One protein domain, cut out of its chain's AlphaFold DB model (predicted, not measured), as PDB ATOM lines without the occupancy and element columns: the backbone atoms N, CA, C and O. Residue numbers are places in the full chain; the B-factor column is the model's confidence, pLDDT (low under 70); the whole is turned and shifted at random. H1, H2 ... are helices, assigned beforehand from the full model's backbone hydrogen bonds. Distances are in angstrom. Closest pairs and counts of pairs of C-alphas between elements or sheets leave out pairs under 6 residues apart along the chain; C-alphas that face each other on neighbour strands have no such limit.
ATOM      1  N   GLU A  13     -24.577  11.603   0.564       92.75
ATOM      2  CA  GLU A  13     -23.227  11.074   0.363       92.75
ATOM      3  C   GLU A  13     -23.258   9.598  -0.054       92.75
ATOM      4  O   GLU A  13     -22.582   9.213  -1.011       92.75
ATOM      5  N   ASP A  14     -24.087   8.779   0.601       89.06
ATOM      6  CA  ASP A  14     -24.253   7.369   0.245       89.06
ATOM      7  C   ASP A  14     -24.892   7.220  -1.143       89.06
ATOM      8  O   ASP A  14     -24.470   6.387  -1.950       89.06
ATOM      9  N   TRP A  15     -25.856   8.080  -1.482       90.12
ATOM     10  CA  TRP A  15     -26.428   8.131  -2.827       90.12
ATOM     11  C   TRP A  15     -25.396   8.480  -3.901       90.12
ATOM     12  O   TRP A  15     -25.485   7.967  -5.020       90.12
ATOM     13  N   ALA A  16     -24.401   9.314  -3.594       92.62
ATOM     14  CA  ALA A  16     -23.304   9.587  -4.517       92.62
ATOM     15  C   ALA A  16     -22.474   8.325  -4.802       92.62
ATOM     16  O   ALA A  16     -22.206   8.038  -5.969       92.62
ATOM     17  N   LEU A  17     -22.166   7.528  -3.773       89.88
ATOM     18  CA  LEU A  17     -21.453   6.253  -3.922       89.88
ATOM     19  C   LEU A  17     -22.260   5.238  -4.740       89.88
ATOM     20  O   LEU A  17     -21.712   4.556  -5.605       89.88
ATOM     21  N   VAL A  18     -23.574   5.161  -4.511       86.19
ATOM     22  CA  VAL A  18     -24.473   4.294  -5.287       86.19
ATOM     23  C   VAL A  18     -24.465   4.686  -6.767       86.19
ATOM     24  O   VAL A  18     -24.353   3.820  -7.637       86.19
ATOM     25  N   ARG A  19     -24.540   5.987  -7.074       92.50
ATOM     26  CA  ARG A  19     -24.477   6.488  -8.458       92.50
ATOM     27  C   ARG A  19     -23.138   6.170  -9.118       92.50
ATOM     28  O   ARG A  19     -23.126   5.725 -10.265       92.50
ATOM     29  N   GLU A  20     -22.033   6.364  -8.406       93.94
ATOM     30  CA  GLU A  20     -20.694   6.031  -8.900       93.94
ATOM     31  C   GLU A  20     -20.573   4.531  -9.195       93.94
ATOM     32  O   GLU A  20     -20.140   4.151 -10.282       93.94
ATOM     33  N   PHE A  21     -21.052   3.681  -8.283       89.06
ATOM     34  CA  PHE A  21     -21.062   2.232  -8.463       89.06
ATOM     35  C   PHE A  21     -21.839   1.811  -9.712       89.06
ATOM     36  O   PHE A  21     -21.306   1.081 -10.543       89.06
ATOM     37  N   TYR A  22     -23.079   2.283  -9.880       86.06
ATOM     38  CA  TYR A  22     -23.873   1.938 -11.061       86.06
ATOM     39  C   TYR A  22     -23.276   2.498 -12.348       86.06
ATOM     40  O   TYR A  22     -23.399   1.865 -13.393       86.06
ATOM     41  N   THR A  23     -22.616   3.655 -12.291       92.81
ATOM     42  CA  THR A  23     -21.896   4.205 -13.446       92.81
ATOM     43  C   THR A  23     -20.748   3.279 -13.841       92.81
ATOM     44  O   THR A  23     -20.716   2.807 -14.973       92.81
ATOM     45  N   ALA A  24     -19.886   2.910 -12.891       89.44
ATOM     46  CA  ALA A  24     -18.777   1.989 -13.133       89.44
ATOM     47  C   ALA A  24     -19.257   0.607 -13.607       89.44
ATOM     48  O   ALA A  24     -18.683   0.038 -14.532       89.44
ATOM     49  N   LEU A  25     -20.336   0.085 -13.017       85.31
ATOM     50  CA  LEU A  25     -20.929  -1.194 -13.406       85.31
ATOM     51  C   LEU A  25     -21.497  -1.149 -14.830       85.31
ATOM     52  O   LEU A  25     -21.355  -2.105 -15.586       85.31
ATOM     53  N   ASN A  26     -22.148  -0.047 -15.204       86.00
ATOM     54  CA  ASN A  26     -22.683   0.119 -16.549       86.00
ATOM     55  C   ASN A  26     -21.577   0.311 -17.588       86.00
ATOM     56  O   ASN A  26     -21.750  -0.145 -18.721       86.00
ATOM     57  N   ASP A  27     -20.474   0.956 -17.221       88.94
ATOM     58  CA  ASP A  27     -19.314   1.154 -18.091       88.94
ATOM     59  C   ASP A  27     -18.473  -0.122 -18.253       88.94
ATOM     60  O   ASP A  27     -17.777  -0.272 -19.259       88.94
ATOM     61  N   ASP A  28     -18.578  -1.075 -17.321       87.06
ATOM     62  CA  ASP A  28     -17.938  -2.385 -17.433       87.06
ATOM     63  C   ASP A  28     -18.642  -3.234 -18.504       87.06
ATOM     64  O   ASP A  28     -19.641  -3.923 -18.279       87.06
ATOM     65  N   LYS A  29     -18.147  -3.125 -19.739       86.69
ATOM     66  CA  LYS A  29     -18.659  -3.861 -20.896       86.69
ATOM     67  C   LYS A  29     -17.762  -5.042 -21.226       86.69
ATOM     68  O   LYS A  29     -16.539  -4.943 -21.291       86.69
ATOM     69  N   MET A  30     -18.399  -6.162 -21.547       88.56
ATOM     70  CA  MET A  30     -17.704  -7.294 -22.140       88.56
ATOM     71  C   MET A  30     -17.237  -6.951 -23.558       88.56
ATOM     72  O   MET A  30     -17.857  -6.192 -24.308       88.56
ATOM     73  N   HIS A  31     -16.120  -7.545 -23.939       90.38
ATOM     74  CA  HIS A  31     -15.465  -7.315 -25.210       90.38
ATOM     75  C   HIS A  31     -15.149  -8.640 -25.885       90.38
ATOM     76  O   HIS A  31     -14.707  -9.584 -25.234       90.38
ATOM     77  N   SER A  32     -15.327  -8.693 -27.207       91.44
ATOM     78  CA  SER A  32     -14.975  -9.862 -28.015       91.44
ATOM     79  C   SER A  32     -13.586  -9.733 -28.632       91.44
ATOM     80  O   SER A  32     -13.169  -8.635 -29.026       91.44
ATOM     81  N   CYS A  33     -12.881 -10.861 -28.727       91.88
ATOM     82  CA  CYS A  33     -11.658 -11.016 -29.510       91.88
ATOM     83  C   CYS A  33     -11.986 -11.590 -30.891       91.88
ATOM     84  O   CYS A  33     -12.627 -12.633 -30.979       91.88
ATOM     85  N   ILE A  34     -11.478 -10.983 -31.966       89.62
ATOM     86  CA  ILE A  34     -11.723 -11.487 -33.332       89.62
ATOM     87  C   ILE A  34     -10.975 -12.791 -33.655       89.62
ATOM     88  O   ILE A  34     -11.333 -13.483 -34.596       89.62
ATOM     89  N   CYS A  35      -9.923 -13.112 -32.893       89.44
ATOM     90  CA  CYS A  35      -9.058 -14.266 -33.144       89.44
ATOM     91  C   CYS A  35      -9.565 -15.516 -32.408       89.44
ATOM     92  O   CYS A  35      -9.896 -16.515 -33.031       89.44
ATOM     93  N   CYS A  36      -9.699 -15.452 -31.079       88.81
ATOM     94  CA  CYS A  36     -10.163 -16.598 -30.287       88.81
ATOM     95  C   CYS A  36     -11.671 -16.612 -30.004       88.81
ATOM     96  O   CYS A  36     -12.126 -17.504 -29.298       88.81
ATOM     97  N   ARG A  37     -12.429 -15.614 -30.482       87.31
ATOM     98  CA  ARG A  37     -13.890 -15.462 -30.298       87.31
ATOM     99  C   ARG A  37     -14.387 -15.392 -28.845       87.31
ATOM    100  O   ARG A  37     -15.589 -15.348 -28.610       87.31
ATOM    101  N   GLU A  38     -13.487 -15.334 -27.864       88.31
ATOM    102  CA  GLU A  38     -13.858 -15.150 -26.457       88.31
ATOM    103  C   GLU A  38     -14.521 -13.790 -26.237       88.31
ATOM    104  O   GLU A  38     -14.133 -12.799 -26.861       88.31
ATOM    105  N   TYR A  39     -15.475 -13.759 -25.306       87.00
ATOM    106  CA  TYR A  39     -16.218 -12.574 -24.895       87.00
ATOM    107  C   TYR A  39     -16.100 -12.398 -23.381       87.00
ATOM    108  O   TYR A  39     -16.590 -13.239 -22.630       87.00
ATOM    109  N   TRP A  40     -15.393 -11.360 -22.923       88.19
ATOM    110  CA  TRP A  40     -15.082 -11.183 -21.497       88.19
ATOM    111  C   TRP A  40     -14.842  -9.719 -21.100       88.19
ATOM    112  O   TRP A  40     -14.566  -8.882 -21.961       88.19
ATOM    113  N   PHE A  41     -14.937  -9.422 -19.799       87.69
ATOM    114  CA  PHE A  41     -14.610  -8.118 -19.200       87.69
ATOM    115  C   PHE A  41     -13.095  -7.860 -19.160       87.69
ATOM    116  O   PHE A  41     -12.305  -8.805 -19.225       87.69
ATOM    117  N   ASP A  42     -12.691  -6.586 -19.066       86.69
ATOM    118  CA  ASP A  42     -11.282  -6.131 -19.020       86.69
ATOM    119  C   ASP A  42     -10.378  -6.807 -20.078       86.69
ATOM    120  O   ASP A  42      -9.196  -7.116 -19.876       86.69
ATOM    121  N   MET A  43     -10.945  -7.100 -21.254       89.88
ATOM    122  CA  MET A  43     -10.188  -7.747 -22.315       89.88
ATOM    123  C   MET A  43      -9.260  -6.727 -22.974       89.88
ATOM    124  O   MET A  43      -9.669  -5.925 -23.813       89.88
ATOM    125  N   LYS A  44      -7.972  -6.805 -22.638       92.44
ATOM    126  CA  LYS A  44      -6.918  -5.986 -23.251       92.44
ATOM    127  C   LYS A  44      -6.755  -6.359 -24.722       92.44
ATOM    128  O   LYS A  44      -6.162  -7.393 -25.031       92.44
ATOM    129  N   LYS A  45      -7.278  -5.524 -25.619       94.19
ATOM    130  CA  LYS A  45      -7.202  -5.703 -27.076       94.19
ATOM    131  C   LYS A  45      -6.285  -4.669 -27.715       94.19
ATOM    132  O   LYS A  45      -6.148  -3.558 -27.212       94.19
ATOM    133  N   ASN A  46      -5.665  -5.035 -28.832       93.06
ATOM    134  CA  ASN A  46      -4.984  -4.071 -29.695       93.06
ATOM    135  C   ASN A  46      -5.983  -3.335 -30.611       93.06
ATOM    136  O   ASN A  46      -7.181  -3.626 -30.612       93.06
ATOM    137  N   SER A  47      -5.481  -2.410 -31.433       93.19
ATOM    138  CA  SER A  47      -6.279  -1.662 -32.419       93.19
ATOM    139  C   SER A  47      -6.977  -2.542 -33.463       93.19
ATOM    140  O   SER A  47      -7.933  -2.096 -34.087       93.19
ATOM    141  N   LEU A  48      -6.532  -3.790 -33.633       92.69
ATOM    142  CA  LEU A  48      -7.142  -4.778 -34.525       92.69
ATOM    143  C   LEU A  48      -8.200  -5.644 -33.821       92.69
ATOM    144  O   LEU A  48      -8.746  -6.553 -34.433       92.69
ATOM    145  N   GLY A  49      -8.485  -5.416 -32.535       92.69
ATOM    146  CA  GLY A  49      -9.460  -6.209 -31.781       92.69
ATOM    147  C   GLY A  49      -8.962  -7.597 -31.356       92.69
ATOM    148  O   GLY A  49      -9.770  -8.451 -30.990       92.69
ATOM    149  N   VAL A  50      -7.648  -7.839 -31.378       93.56
ATOM    150  CA  VAL A  50      -7.025  -9.091 -30.925       93.56
ATOM    151  C   VAL A  50      -6.615  -8.957 -29.460       93.56
ATOM    152  O   VAL A  50      -5.955  -7.986 -29.085       93.56
ATOM    153  N   CYS A  51      -6.997  -9.923 -28.621       94.50
ATOM    154  CA  CYS A  51      -6.688  -9.896 -27.193       94.50
ATOM    155  C   CYS A  51      -5.206 -10.182 -26.904       94.50
ATOM    156  O   CYS A  51      -4.514 -10.875 -27.655       94.50
ATOM    157  N   SER A  52      -4.729  -9.692 -25.763       93.94
ATOM    158  CA  SER A  52      -3.353  -9.859 -25.284       93.94
ATOM    159  C   SER A  52      -2.903 -11.320 -25.228       93.94
ATOM    160  O   SER A  52      -1.740 -11.609 -25.505       93.94
ATOM    161  N   ARG A  53      -3.813 -12.255 -24.927       92.50
ATOM    162  CA  ARG A  53      -3.525 -13.695 -24.897       92.50
ATOM    163  C   ARG A  53      -3.184 -14.241 -26.283       92.50
ATOM    164  O   ARG A  53      -2.199 -14.961 -26.410       92.50
ATOM    165  N   CYS A  54      -3.964 -13.885 -27.304       92.56
ATOM    166  CA  CYS A  54      -3.682 -14.253 -28.695       92.56
ATOM    167  C   CYS A  54      -2.353 -13.647 -29.158       92.56
ATOM    168  O   CYS A  54      -1.492 -14.370 -29.638       92.56
ATOM    169  N   ILE A  55      -2.142 -12.349 -28.903       93.38
ATOM    170  CA  ILE A  55      -0.882 -11.660 -29.242       93.38
ATOM    171  C   ILE A  55       0.316 -12.351 -28.581       93.38
ATOM    172  O   ILE A  55       1.358 -12.520 -29.203       93.38
ATOM    173  N   SER A  56       0.172 -12.753 -27.316       93.69
ATOM    174  CA  SER A  56       1.253 -13.403 -26.569       93.69
ATOM    175  C   SER A  56       1.548 -14.809 -27.084       93.69
ATOM    176  O   SER A  56       2.713 -15.186 -27.146       93.69
ATOM    177  N   ARG A  57       0.516 -15.580 -27.459       92.44
ATOM    178  CA  ARG A  57       0.699 -16.920 -28.037       92.44
ATOM    179  C   ARG A  57       1.375 -16.879 -29.401       92.44
ATOM    180  O   ARG A  57       2.232 -17.709 -29.659       92.44
ATOM    181  N   ASP A  58       1.019 -15.905 -30.230       93.38
ATOM    182  CA  ASP A  58       1.562 -15.764 -31.583       93.38
ATOM    183  C   ASP A  58       2.798 -14.848 -31.644       93.38
ATOM    184  O   ASP A  58       3.197 -14.414 -32.723       93.38
ATOM    185  N   ARG A  59       3.421 -14.532 -30.498       92.69
ATOM    186  CA  ARG A  59       4.558 -13.599 -30.422       92.69
ATOM    187  C   ARG A  59       5.782 -14.081 -31.201       92.69
ATOM    188  O   ARG A  59       6.488 -13.264 -31.782       92.69
ATOM    189  N   GLU A  60       6.039 -15.384 -31.169       92.00
ATOM    190  CA  GLU A  60       7.183 -16.035 -31.828       92.00
ATOM    191  C   GLU A  60       6.778 -16.736 -33.133       92.00
ATOM    192  O   GLU A  60       7.599 -17.403 -33.755       92.00
ATOM    193  N   ARG A  61       5.517 -16.574 -33.559       92.25
ATOM    194  CA  ARG A  61       4.978 -17.204 -34.764       92.25
ATOM    195  C   ARG A  61       5.700 -16.676 -36.001       92.25
ATOM    196  O   ARG A  61       5.790 -15.464 -36.214       92.25
ATOM    197  N   THR A  62       6.154 -17.586 -36.850       89.44
ATOM    198  CA  THR A  62       6.726 -17.247 -38.157       89.44
ATOM    199  C   THR A  62       5.630 -16.987 -39.198       89.44
ATOM    200  O   THR A  62       4.461 -17.316 -39.001       89.44
ATOM    201  N   ALA A  63       5.973 -16.354 -40.324       87.31
ATOM    202  CA  ALA A  63       4.987 -16.036 -41.364       87.31
ATOM    203  C   ALA A  63       4.326 -17.290 -41.972       87.31
ATOM    204  O   ALA A  63       3.167 -17.220 -42.378       87.31
ATOM    205  N   ASP A  64       5.049 -18.412 -41.973       90.38
ATOM    206  CA  ASP A  64       4.651 -19.678 -42.592       90.38
ATOM    207  C   ASP A  64       3.777 -20.548 -41.668       90.38
ATOM    208  O   ASP A  64       3.124 -21.490 -42.117       90.38
ATOM    209  N   GLU A  65       3.740 -20.229 -40.372       90.62
ATOM    210  CA  GLU A  65       2.949 -20.950 -39.378       90.62
ATOM    211  C   GLU A  65       1.537 -20.364 -39.257       90.62
ATOM    212  O   GLU A  65       1.368 -19.143 -39.253       90.62
ATOM    213  N   PRO A  66       0.492 -21.188 -39.097       90.62
ATOM    214  CA  PRO A  66      -0.851 -20.681 -38.847       90.62
ATOM    215  C   PRO A  66      -0.944 -19.975 -37.485       90.62
ATOM    216  O   PRO A  66      -0.211 -20.298 -36.550       90.62
ATOM    217  N   TYR A  67      -1.881 -19.031 -37.350       89.75
ATOM    218  CA  TYR A  67      -2.221 -18.451 -36.044       89.75
ATOM    219  C   TYR A  67      -2.680 -19.532 -35.065       89.75
ATOM    220  O   TYR A  67      -3.378 -20.471 -35.460       89.75
ATOM    221  N   PHE A  68      -2.358 -19.361 -33.779       90.44
ATOM    222  CA  PHE A  68      -2.703 -20.336 -32.751       90.44
ATOM    223  C   PHE A  68      -4.214 -20.597 -32.659       90.44
ATOM    224  O   PHE A  68      -4.615 -21.734 -32.448       90.44
ATOM    225  N   PHE A  69      -5.063 -19.585 -32.826       89.88
ATOM    226  CA  PHE A  69      -6.507 -19.789 -32.968       89.88
ATOM    227  C   PHE A  69      -6.886 -19.585 -34.432       89.88
ATOM    228  O   PHE A  69      -7.054 -18.452 -34.880       89.88
ATOM    229  N   SER A  70      -6.951 -20.669 -35.203       89.75
ATOM    230  CA  SER A  70      -7.331 -20.599 -36.612       89.75
ATOM    231  C   SER A  70      -7.957 -21.894 -37.121       89.75
ATOM    232  O   SER A  70      -7.822 -22.968 -36.537       89.75
ATOM    233  N   ALA A  71      -8.626 -21.815 -38.270       88.81
ATOM    234  CA  ALA A  71      -9.158 -23.005 -38.926       88.81
ATOM    235  C   ALA A  71      -8.028 -23.943 -39.393       88.81
ATOM    236  O   ALA A  71      -8.182 -25.162 -39.370       88.81
ATOM    237  N   ALA A  72      -6.866 -23.383 -39.750       90.25
ATOM    238  CA  ALA A  72      -5.714 -24.130 -40.252       90.25
ATOM    239  C   ALA A  72      -5.119 -25.108 -39.224       90.25
ATOM    240  O   ALA A  72      -4.520 -26.106 -39.616       90.25
ATOM    241  N   ASN A  73      -5.303 -24.856 -37.925       88.19
ATOM    242  CA  ASN A  73      -4.878 -25.762 -36.858       88.19
ATOM    243  C   ASN A  73      -6.049 -26.368 -36.067       88.19
ATOM    244  O   ASN A  73      -5.843 -26.890 -34.974       88.19
ATOM    245  N   SER A  74      -7.266 -26.337 -36.628       88.00
ATOM    246  CA  SER A  74      -8.487 -26.867 -35.999       88.00
ATOM    247  C   SER A  74      -8.817 -26.244 -34.633       88.00
ATOM    248  O   SER A  74      -9.462 -26.879 -33.801       88.00
ATOM    249  N   LEU A  75      -8.386 -24.997 -34.398       87.62
ATOM    250  CA  LEU A  75      -8.700 -24.213 -33.195       87.62
ATOM    251  C   LEU A  75      -9.558 -22.979 -33.514       87.62
ATOM    252  O   LEU A  75      -9.564 -22.007 -32.758       87.62
ATOM    253  N   ASP A  76     -10.292 -23.019 -34.627       85.88
ATOM    254  CA  ASP A  76     -11.409 -22.112 -34.874       85.88
ATOM    255  C   ASP A  76     -12.698 -22.744 -34.354       85.88
ATOM    256  O   ASP A  76     -13.192 -23.732 -34.894       85.88
ATOM    257  N   PHE A  77     -13.239 -22.156 -33.291       80.31
ATOM    258  CA  PHE A  77     -14.473 -22.612 -32.656       80.31
ATOM    259  C   PHE A  77     -15.736 -22.244 -33.449       80.31
ATOM    260  O   PHE A  77     -16.826 -22.671 -33.077       80.31
ATOM    261  N   SER A  86     -31.592 -19.434 -27.732       70.69
ATOM    262  CA  SER A  86     -31.041 -18.345 -26.926       70.69
ATOM    263  C   SER A  86     -31.194 -18.705 -25.450       70.69
ATOM    264  O   SER A  86     -32.272 -19.115 -24.999       70.69
ATOM    265  N   LEU A  87     -30.095 -18.620 -24.704       69.25
ATOM    266  CA  LEU A  87     -30.142 -18.854 -23.276       69.25
ATOM    267  C   LEU A  87     -30.934 -17.707 -22.645       69.25
ATOM    268  O   LEU A  87     -30.549 -16.546 -22.709       69.25
ATOM    269  N   MET A  88     -32.071 -18.037 -22.036       68.69
ATOM    270  CA  MET A  88     -32.737 -17.097 -21.139       68.69
ATOM    271  C   MET A  88     -31.795 -16.786 -19.975       68.69
ATOM    272  O   MET A  88     -31.078 -17.683 -19.531       68.69
ATOM    273  N   ILE A  89     -31.879 -15.572 -19.421       61.31
ATOM    274  CA  ILE A  89     -31.078 -15.119 -18.268       61.31
ATOM    275  C   ILE A  89     -31.000 -16.195 -17.171       61.31
ATOM    276  O   ILE A  89     -29.926 -16.476 -16.659       61.31
ATOM    277  N   VAL A  90     -32.104 -16.890 -16.871       60.81
ATOM    278  CA  VAL A  90     -32.128 -17.982 -15.880       60.81
ATOM    279  C   VAL A  90     -31.229 -19.163 -16.273       60.81
ATOM    280  O   VAL A  90     -30.498 -19.683 -15.435       60.81
ATOM    281  N   LYS A  91     -31.243 -19.592 -17.539       64.88
ATOM    282  CA  LYS A  91     -30.360 -20.663 -18.029       64.88
ATOM    283  C   LYS A  91     -28.901 -20.212 -18.038       64.88
ATOM    284  O   LYS A  91     -28.038 -20.994 -17.653       64.88
ATOM    285  N   GLU A  92     -28.631 -18.960 -18.412       63.09
ATOM    286  CA  GLU A  92     -27.287 -18.384 -18.307       63.09
ATOM    287  C   GLU A  92     -26.805 -18.379 -16.858       63.09
ATOM    288  O   GLU A  92     -25.707 -18.849 -16.605       63.09
ATOM    289  N   MET A  93     -27.633 -17.968 -15.895       58.69
ATOM    290  CA  MET A  93     -27.297 -17.994 -14.464       58.69
ATOM    291  C   MET A  93     -27.087 -19.418 -13.919       58.69
ATOM    292  O   MET A  93     -26.255 -19.625 -13.037       58.69
ATOM    293  N   LEU A  94     -27.816 -20.415 -14.435       58.19
ATOM    294  CA  LEU A  94     -27.652 -21.821 -14.041       58.19
ATOM    295  C   LEU A  94     -26.361 -22.443 -14.593       58.19
ATOM    296  O   LEU A  94     -25.728 -23.242 -13.899       58.19
ATOM    297  N   ILE A  95     -25.968 -22.082 -15.819       59.28
ATOM    298  CA  ILE A  95     -24.734 -22.550 -16.471       59.28
ATOM    299  C   ILE A  95     -23.526 -21.783 -15.923       59.28
ATOM    300  O   ILE A  95     -22.544 -22.372 -15.469       59.28
ATOM    301  N   ALA A  96     -23.616 -20.456 -15.919       53.69
ATOM    302  CA  ALA A  96     -22.665 -19.546 -15.318       53.69
ATOM    303  C   ALA A  96     -22.966 -19.432 -13.826       53.69
ATOM    304  O   ALA A  96     -23.338 -18.361 -13.353       53.69
ATOM    305  N   ARG A  97     -22.767 -20.521 -13.066       48.41
ATOM    306  CA  ARG A  97     -22.589 -20.436 -11.607       48.41
ATOM    307  C   ARG A  97     -21.389 -19.521 -11.322       48.41
ATOM    308  O   ARG A  97     -20.278 -19.975 -11.060       48.41
ATOM    309  N   VAL A  98     -21.610 -18.212 -11.407       44.44
ATOM    310  CA  VAL A  98     -20.719 -17.163 -10.946       44.44
ATOM    311  C   VAL A  98     -20.851 -17.215  -9.441       44.44
ATOM    312  O   VAL A  98     -21.722 -16.608  -8.825       44.44
ATOM    313  N   TYR A  99     -20.006 -18.039  -8.842       47.06
ATOM    314  CA  TYR A  99     -19.775 -17.999  -7.416       47.06
ATOM    315  C   TYR A  99     -19.269 -16.590  -7.081       47.06
ATOM    316  O   TYR A  99     -18.142 -16.226  -7.420       47.06
ATOM    317  N   VAL A 100     -20.110 -15.768  -6.453       40.44
ATOM    318  CA  VAL A 100     -19.676 -14.475  -5.914       40.44
ATOM    319  C   VAL A 100     -18.776 -14.770  -4.716       40.44
ATOM    320  O   VAL A 100     -19.236 -15.013  -3.601       40.44
ATOM    321  N   TYR A 101     -17.469 -14.816  -4.966       45.19
ATOM    322  CA  TYR A 101     -16.451 -15.035  -3.948       45.19
ATOM    323  C   TYR A 101     -16.101 -13.707  -3.279       45.19
ATOM    324  O   TYR A 101     -15.317 -12.921  -3.808       45.19
ATOM    325  N   VAL A 102     -16.620 -13.460  -2.077       41.41
ATOM    326  CA  VAL A 102     -16.133 -12.338  -1.264       41.41
ATOM    327  C   VAL A 102     -14.889 -12.790  -0.498       41.41
ATOM    328  O   VAL A 102     -14.970 -13.520   0.490       41.41
ATOM    329  N   LYS A 103     -13.706 -12.388  -0.972       41.06
ATOM    330  CA  LYS A 103     -12.425 -12.700  -0.324       41.06
ATOM    331  C   LYS A 103     -12.127 -11.693   0.789       41.06
ATOM    332  O   LYS A 103     -11.528 -10.652   0.536       41.06
ATOM    333  N   TYR A 104     -12.453 -12.036   2.034       45.25
ATOM    334  CA  TYR A 104     -11.938 -11.321   3.207       45.25
ATOM    335  C   TYR A 104     -10.591 -11.914   3.641       45.25
ATOM    336  O   TYR A 104     -10.482 -13.106   3.927       45.25
ATOM    337  N   LYS A 105      -9.535 -11.092   3.672       34.94
ATOM    338  CA  LYS A 105      -8.186 -11.502   4.092       34.94
ATOM    339  C   LYS A 105      -7.956 -11.064   5.541       34.94
ATOM    340  O   LYS A 105      -7.786  -9.876   5.791       34.94
ATOM    341  N   TYR A 106      -7.898 -12.008   6.481       45.47
ATOM    342  CA  TYR A 106      -7.499 -11.735   7.867       45.47
ATOM    343  C   TYR A 106      -6.339 -12.650   8.279       45.47
ATOM    344  O   TYR A 106      -6.432 -13.868   8.163       45.47
ATOM    345  N   ARG A 107      -5.219 -12.047   8.714       49.34
ATOM    346  CA  ARG A 107      -4.034 -12.702   9.319       49.34
ATOM    347  C   ARG A 107      -3.637 -14.071   8.728       49.34
ATOM    348  O   ARG A 107      -3.403 -15.027   9.454       49.34
ATOM    349  N   GLY A 108      -3.535 -14.164   7.401       46.41
ATOM    350  CA  GLY A 108      -3.008 -15.362   6.730       46.41
ATOM    351  C   GLY A 108      -3.979 -16.542   6.617       46.41
ATOM    352  O   GLY A 108      -3.635 -17.525   5.969       46.41
ATOM    353  N   HIS A 109      -5.197 -16.430   7.148       40.47
ATOM    354  CA  HIS A 109      -6.259 -17.407   6.939       40.47
ATOM    355  C   HIS A 109      -7.218 -16.914   5.855       40.47
ATOM    356  O   HIS A 109      -7.646 -15.757   5.843       40.47
ATOM    357  N   VAL A 110      -7.539 -17.804   4.918       44.78
ATOM    358  CA  VAL A 110      -8.601 -17.590   3.936       44.78
ATOM    359  C   VAL A 110      -9.857 -18.213   4.521       44.78
ATOM    360  O   VAL A 110      -9.925 -19.428   4.684       44.78
ATOM    361  N   VAL A 111     -10.831 -17.381   4.885       42.66
ATOM    362  CA  VAL A 111     -12.152 -17.872   5.285       42.66
ATOM    363  C   VAL A 111     -13.010 -17.950   4.033       42.66
ATOM    364  O   VAL A 111     -13.247 -16.944   3.363       42.66
ATOM    365  N   HIS A 112     -13.441 -19.162   3.699       45.41
ATOM    366  CA  HIS A 112     -14.344 -19.417   2.589       45.41
ATOM    367  C   HIS A 112     -15.784 -19.296   3.086       45.41
ATOM    368  O   HIS A 112     -16.269 -20.176   3.793       45.41
ATOM    369  N   PHE A 113     -16.481 -18.225   2.713       43.97
ATOM    370  CA  PHE A 113     -17.930 -18.169   2.869       43.97
ATOM    371  C   PHE A 113     -18.578 -18.649   1.574       43.97
ATOM    372  O   PHE A 113     -18.606 -17.932   0.577       43.97
ATOM    373  N   LEU A 114     -19.105 -19.873   1.588       43.03
ATOM    374  CA  LEU A 114     -20.095 -20.288   0.601       43.03
ATOM    375  C   LEU A 114     -21.395 -19.554   0.941       43.03
ATOM    376  O   LEU A 114     -22.160 -20.008   1.789       43.03
ATOM    377  N   ARG A 115     -21.646 -18.393   0.329       45.88
ATOM    378  CA  ARG A 115     -22.975 -17.783   0.412       45.88
ATOM    379  C   ARG A 115     -23.881 -18.578  -0.535       45.88
ATOM    380  O   ARG A 115     -23.723 -18.495  -1.745       45.88
ATOM    381  N   ASN A 116     -24.770 -19.383   0.048       43.78
ATOM    382  CA  ASN A 116     -25.783 -20.215  -0.615       43.78
ATOM    383  C   ASN A 116     -25.257 -21.362  -1.502       43.78
ATOM    384  O   ASN A 116     -25.461 -21.390  -2.712       43.78
ATOM    385  N   VAL A 117     -24.699 -22.402  -0.874       43.00
ATOM    386  CA  VAL A 117     -24.978 -23.769  -1.353       43.00
ATOM    387  C   VAL A 117     -26.426 -24.068  -0.987       43.00
ATOM    388  O   VAL A 117     -26.768 -24.045   0.194       43.00
ATOM    389  N   GLY A 118     -27.274 -24.249  -2.002       46.31
ATOM    390  CA  GLY A 118     -28.716 -24.419  -1.857       46.31
ATOM    391  C   GLY A 118     -29.067 -25.443  -0.786       46.31
ATOM    392  O   GLY A 118     -28.941 -26.647  -0.994       46.31
ATOM    393  N   ARG A 119     -29.532 -24.957   0.367       44.84
ATOM    394  CA  ARG A 119     -30.435 -25.746   1.192       44.84
ATOM    395  C   ARG A 119     -31.728 -25.836   0.400       44.84
ATOM    396  O   ARG A 119     -32.320 -24.808   0.082       44.84
ATOM    397  N   LEU A 120     -32.120 -27.054   0.046       43.91
ATOM    398  CA  LEU A 120     -33.496 -27.319  -0.340       43.91
ATOM    399  C   LEU A 120     -34.342 -26.962   0.886       43.91
ATOM    400  O   LEU A 120     -34.189 -27.579   1.940       43.91
ATOM    401  N   PHE A 121     -35.140 -25.909   0.780       46.28
ATOM    402  CA  PHE A 121     -36.117 -25.568   1.798       46.28
ATOM    403  C   PHE A 121     -37.453 -26.135   1.335       46.28
ATOM    404  O   PHE A 121     -37.919 -25.789   0.252       46.28
ATOM    405  N   GLU A 122     -38.039 -27.030   2.127       48.06
ATOM    406  CA  GLU A 122     -39.400 -27.523   1.877       48.06
ATOM    407  C   GLU A 122     -40.451 -26.443   2.189       48.06
ATOM    408  O   GLU A 122     -41.545 -26.467   1.635       48.06
ATOM    409  N   GLU A 123     -40.089 -25.446   3.002       46.50
ATOM    410  CA  GLU A 123     -40.924 -24.297   3.351       46.50
ATOM    411  C   GLU A 123     -40.121 -22.993   3.243       46.50
ATOM    412  O   GLU A 123     -38.970 -22.907   3.682       46.50
ATOM    413  N   LEU A 124     -40.723 -21.962   2.644       49.78
ATOM    414  CA  LEU A 124     -40.091 -20.655   2.471       49.78
ATOM    415  C   LEU A 124     -39.947 -19.959   3.830       49.78
ATOM    416  O   LEU A 124     -40.933 -19.677   4.503       49.78
ATOM    417  N   LEU A 125     -38.707 -19.644   4.217       48.97
ATOM    418  CA  LEU A 125     -38.407 -18.937   5.472       48.97
ATOM    419  C   LEU A 125     -38.761 -17.436   5.438       48.97
ATOM    420  O   LEU A 125     -38.602 -16.759   6.450       48.97
ATOM    421  N   VAL A 126     -39.201 -16.919   4.290       54.66
ATOM    422  CA  VAL A 126     -39.508 -15.504   4.024       54.66
ATOM    423  C   VAL A 126     -40.759 -15.390   3.157       54.66
ATOM    424  O   VAL A 126     -41.084 -16.310   2.401       54.66
ATOM    425  N   LEU A 127     -41.469 -14.268   3.284       56.31
ATOM    426  CA  LEU A 127     -42.688 -14.012   2.524       56.31
ATOM    427  C   LEU A 127     -42.370 -13.863   1.024       56.31
ATOM    428  O   LEU A 127     -41.321 -13.322   0.674       56.31
ATOM    429  N   PRO A 128     -43.272 -14.291   0.119       55.00
ATOM    430  CA  PRO A 128     -43.062 -14.195  -1.329       55.00
ATOM    431  C   PRO A 128     -42.747 -12.786  -1.844       55.00
ATOM    432  O   PRO A 128     -42.067 -12.639  -2.853       55.00
ATOM    433  N   GLU A 129     -43.228 -11.763  -1.143       50.78
ATOM    434  CA  GLU A 129     -43.037 -10.343  -1.466       50.78
ATOM    435  C   GLU A 129     -41.614  -9.840  -1.156       50.78
ATOM    436  O   GLU A 129     -41.207  -8.799  -1.663       50.78
ATOM    437  N   GLU A 130     -40.847 -10.590  -0.359       51.56
ATOM    438  CA  GLU A 130     -39.464 -10.287   0.040       51.56
ATOM    439  C   GLU A 130     -38.433 -11.146  -0.721       51.56
ATOM    440  O   GLU A 130     -37.235 -11.097  -0.436       51.56
ATOM    441  N   LEU A 131     -38.887 -11.968  -1.675       53.16
ATOM    442  CA  LEU A 131     -38.036 -12.820  -2.505       53.16
ATOM    443  C   LEU A 131     -37.756 -12.144  -3.849       53.16
ATOM    444  O   LEU A 131     -38.670 -11.918  -4.636       53.16
TER     445      LEU A 131
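AT A GLANCE: This is residues 13 to 77 and 86 to 131 of the 147 residues of an uncharacterized protein of Fusarium vanettenii (strain ATCC MYA-4622 / CBS 123669 / FGSC 9596 / NRRL 45880 / 77-13-4) (UniProt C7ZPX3). There is little regular structure: H1 sticks out from a looped lobe, residues 28 to 77, that holds short H2. Beyond a cut, short H3 leads into a long loop that folds back near residue 107 and ends in a free tail, residues 118 to 131. The 111 printed residues have three named helices, H1, H2, H3, holding 28 residues, and no named strand; the class is all helix. The whole is extended, radius of gyration of the C-alphas 21.4 A, spanning 65 by 40 by 37 A.

HOW THE PARTS SIT: H1, residues 13 to 27, H2, residues 52 to 57, and H3, residues 89 to 95, are apart from each other. Residues 31 to 32 pair antiparallel with 39 to 40, and 105 to 106 with 109 to 110. In H1, H2 and H3 every O i to N i+4 pair is within hydrogen-bond range.

IN THESE COORDINATES: H1 is 21.3 A long, from C-alpha 13 at (-23.227, 11.074, 0.363). H2 measures 8.6 A. H3 measures 9.9 A, ending at C-alpha 95, (-24.734, -22.550, -16.471).

THE WHOLE: The C-alphas farthest apart, of Asp 64 and Leu 127, are 65.6 A apart. Residues 78 to 85 are not printed; C-alphas 77 and 86 are 18.0 A apart. H1 to H2 is a long link. Residues 87 to 131 have pLDDT under 70.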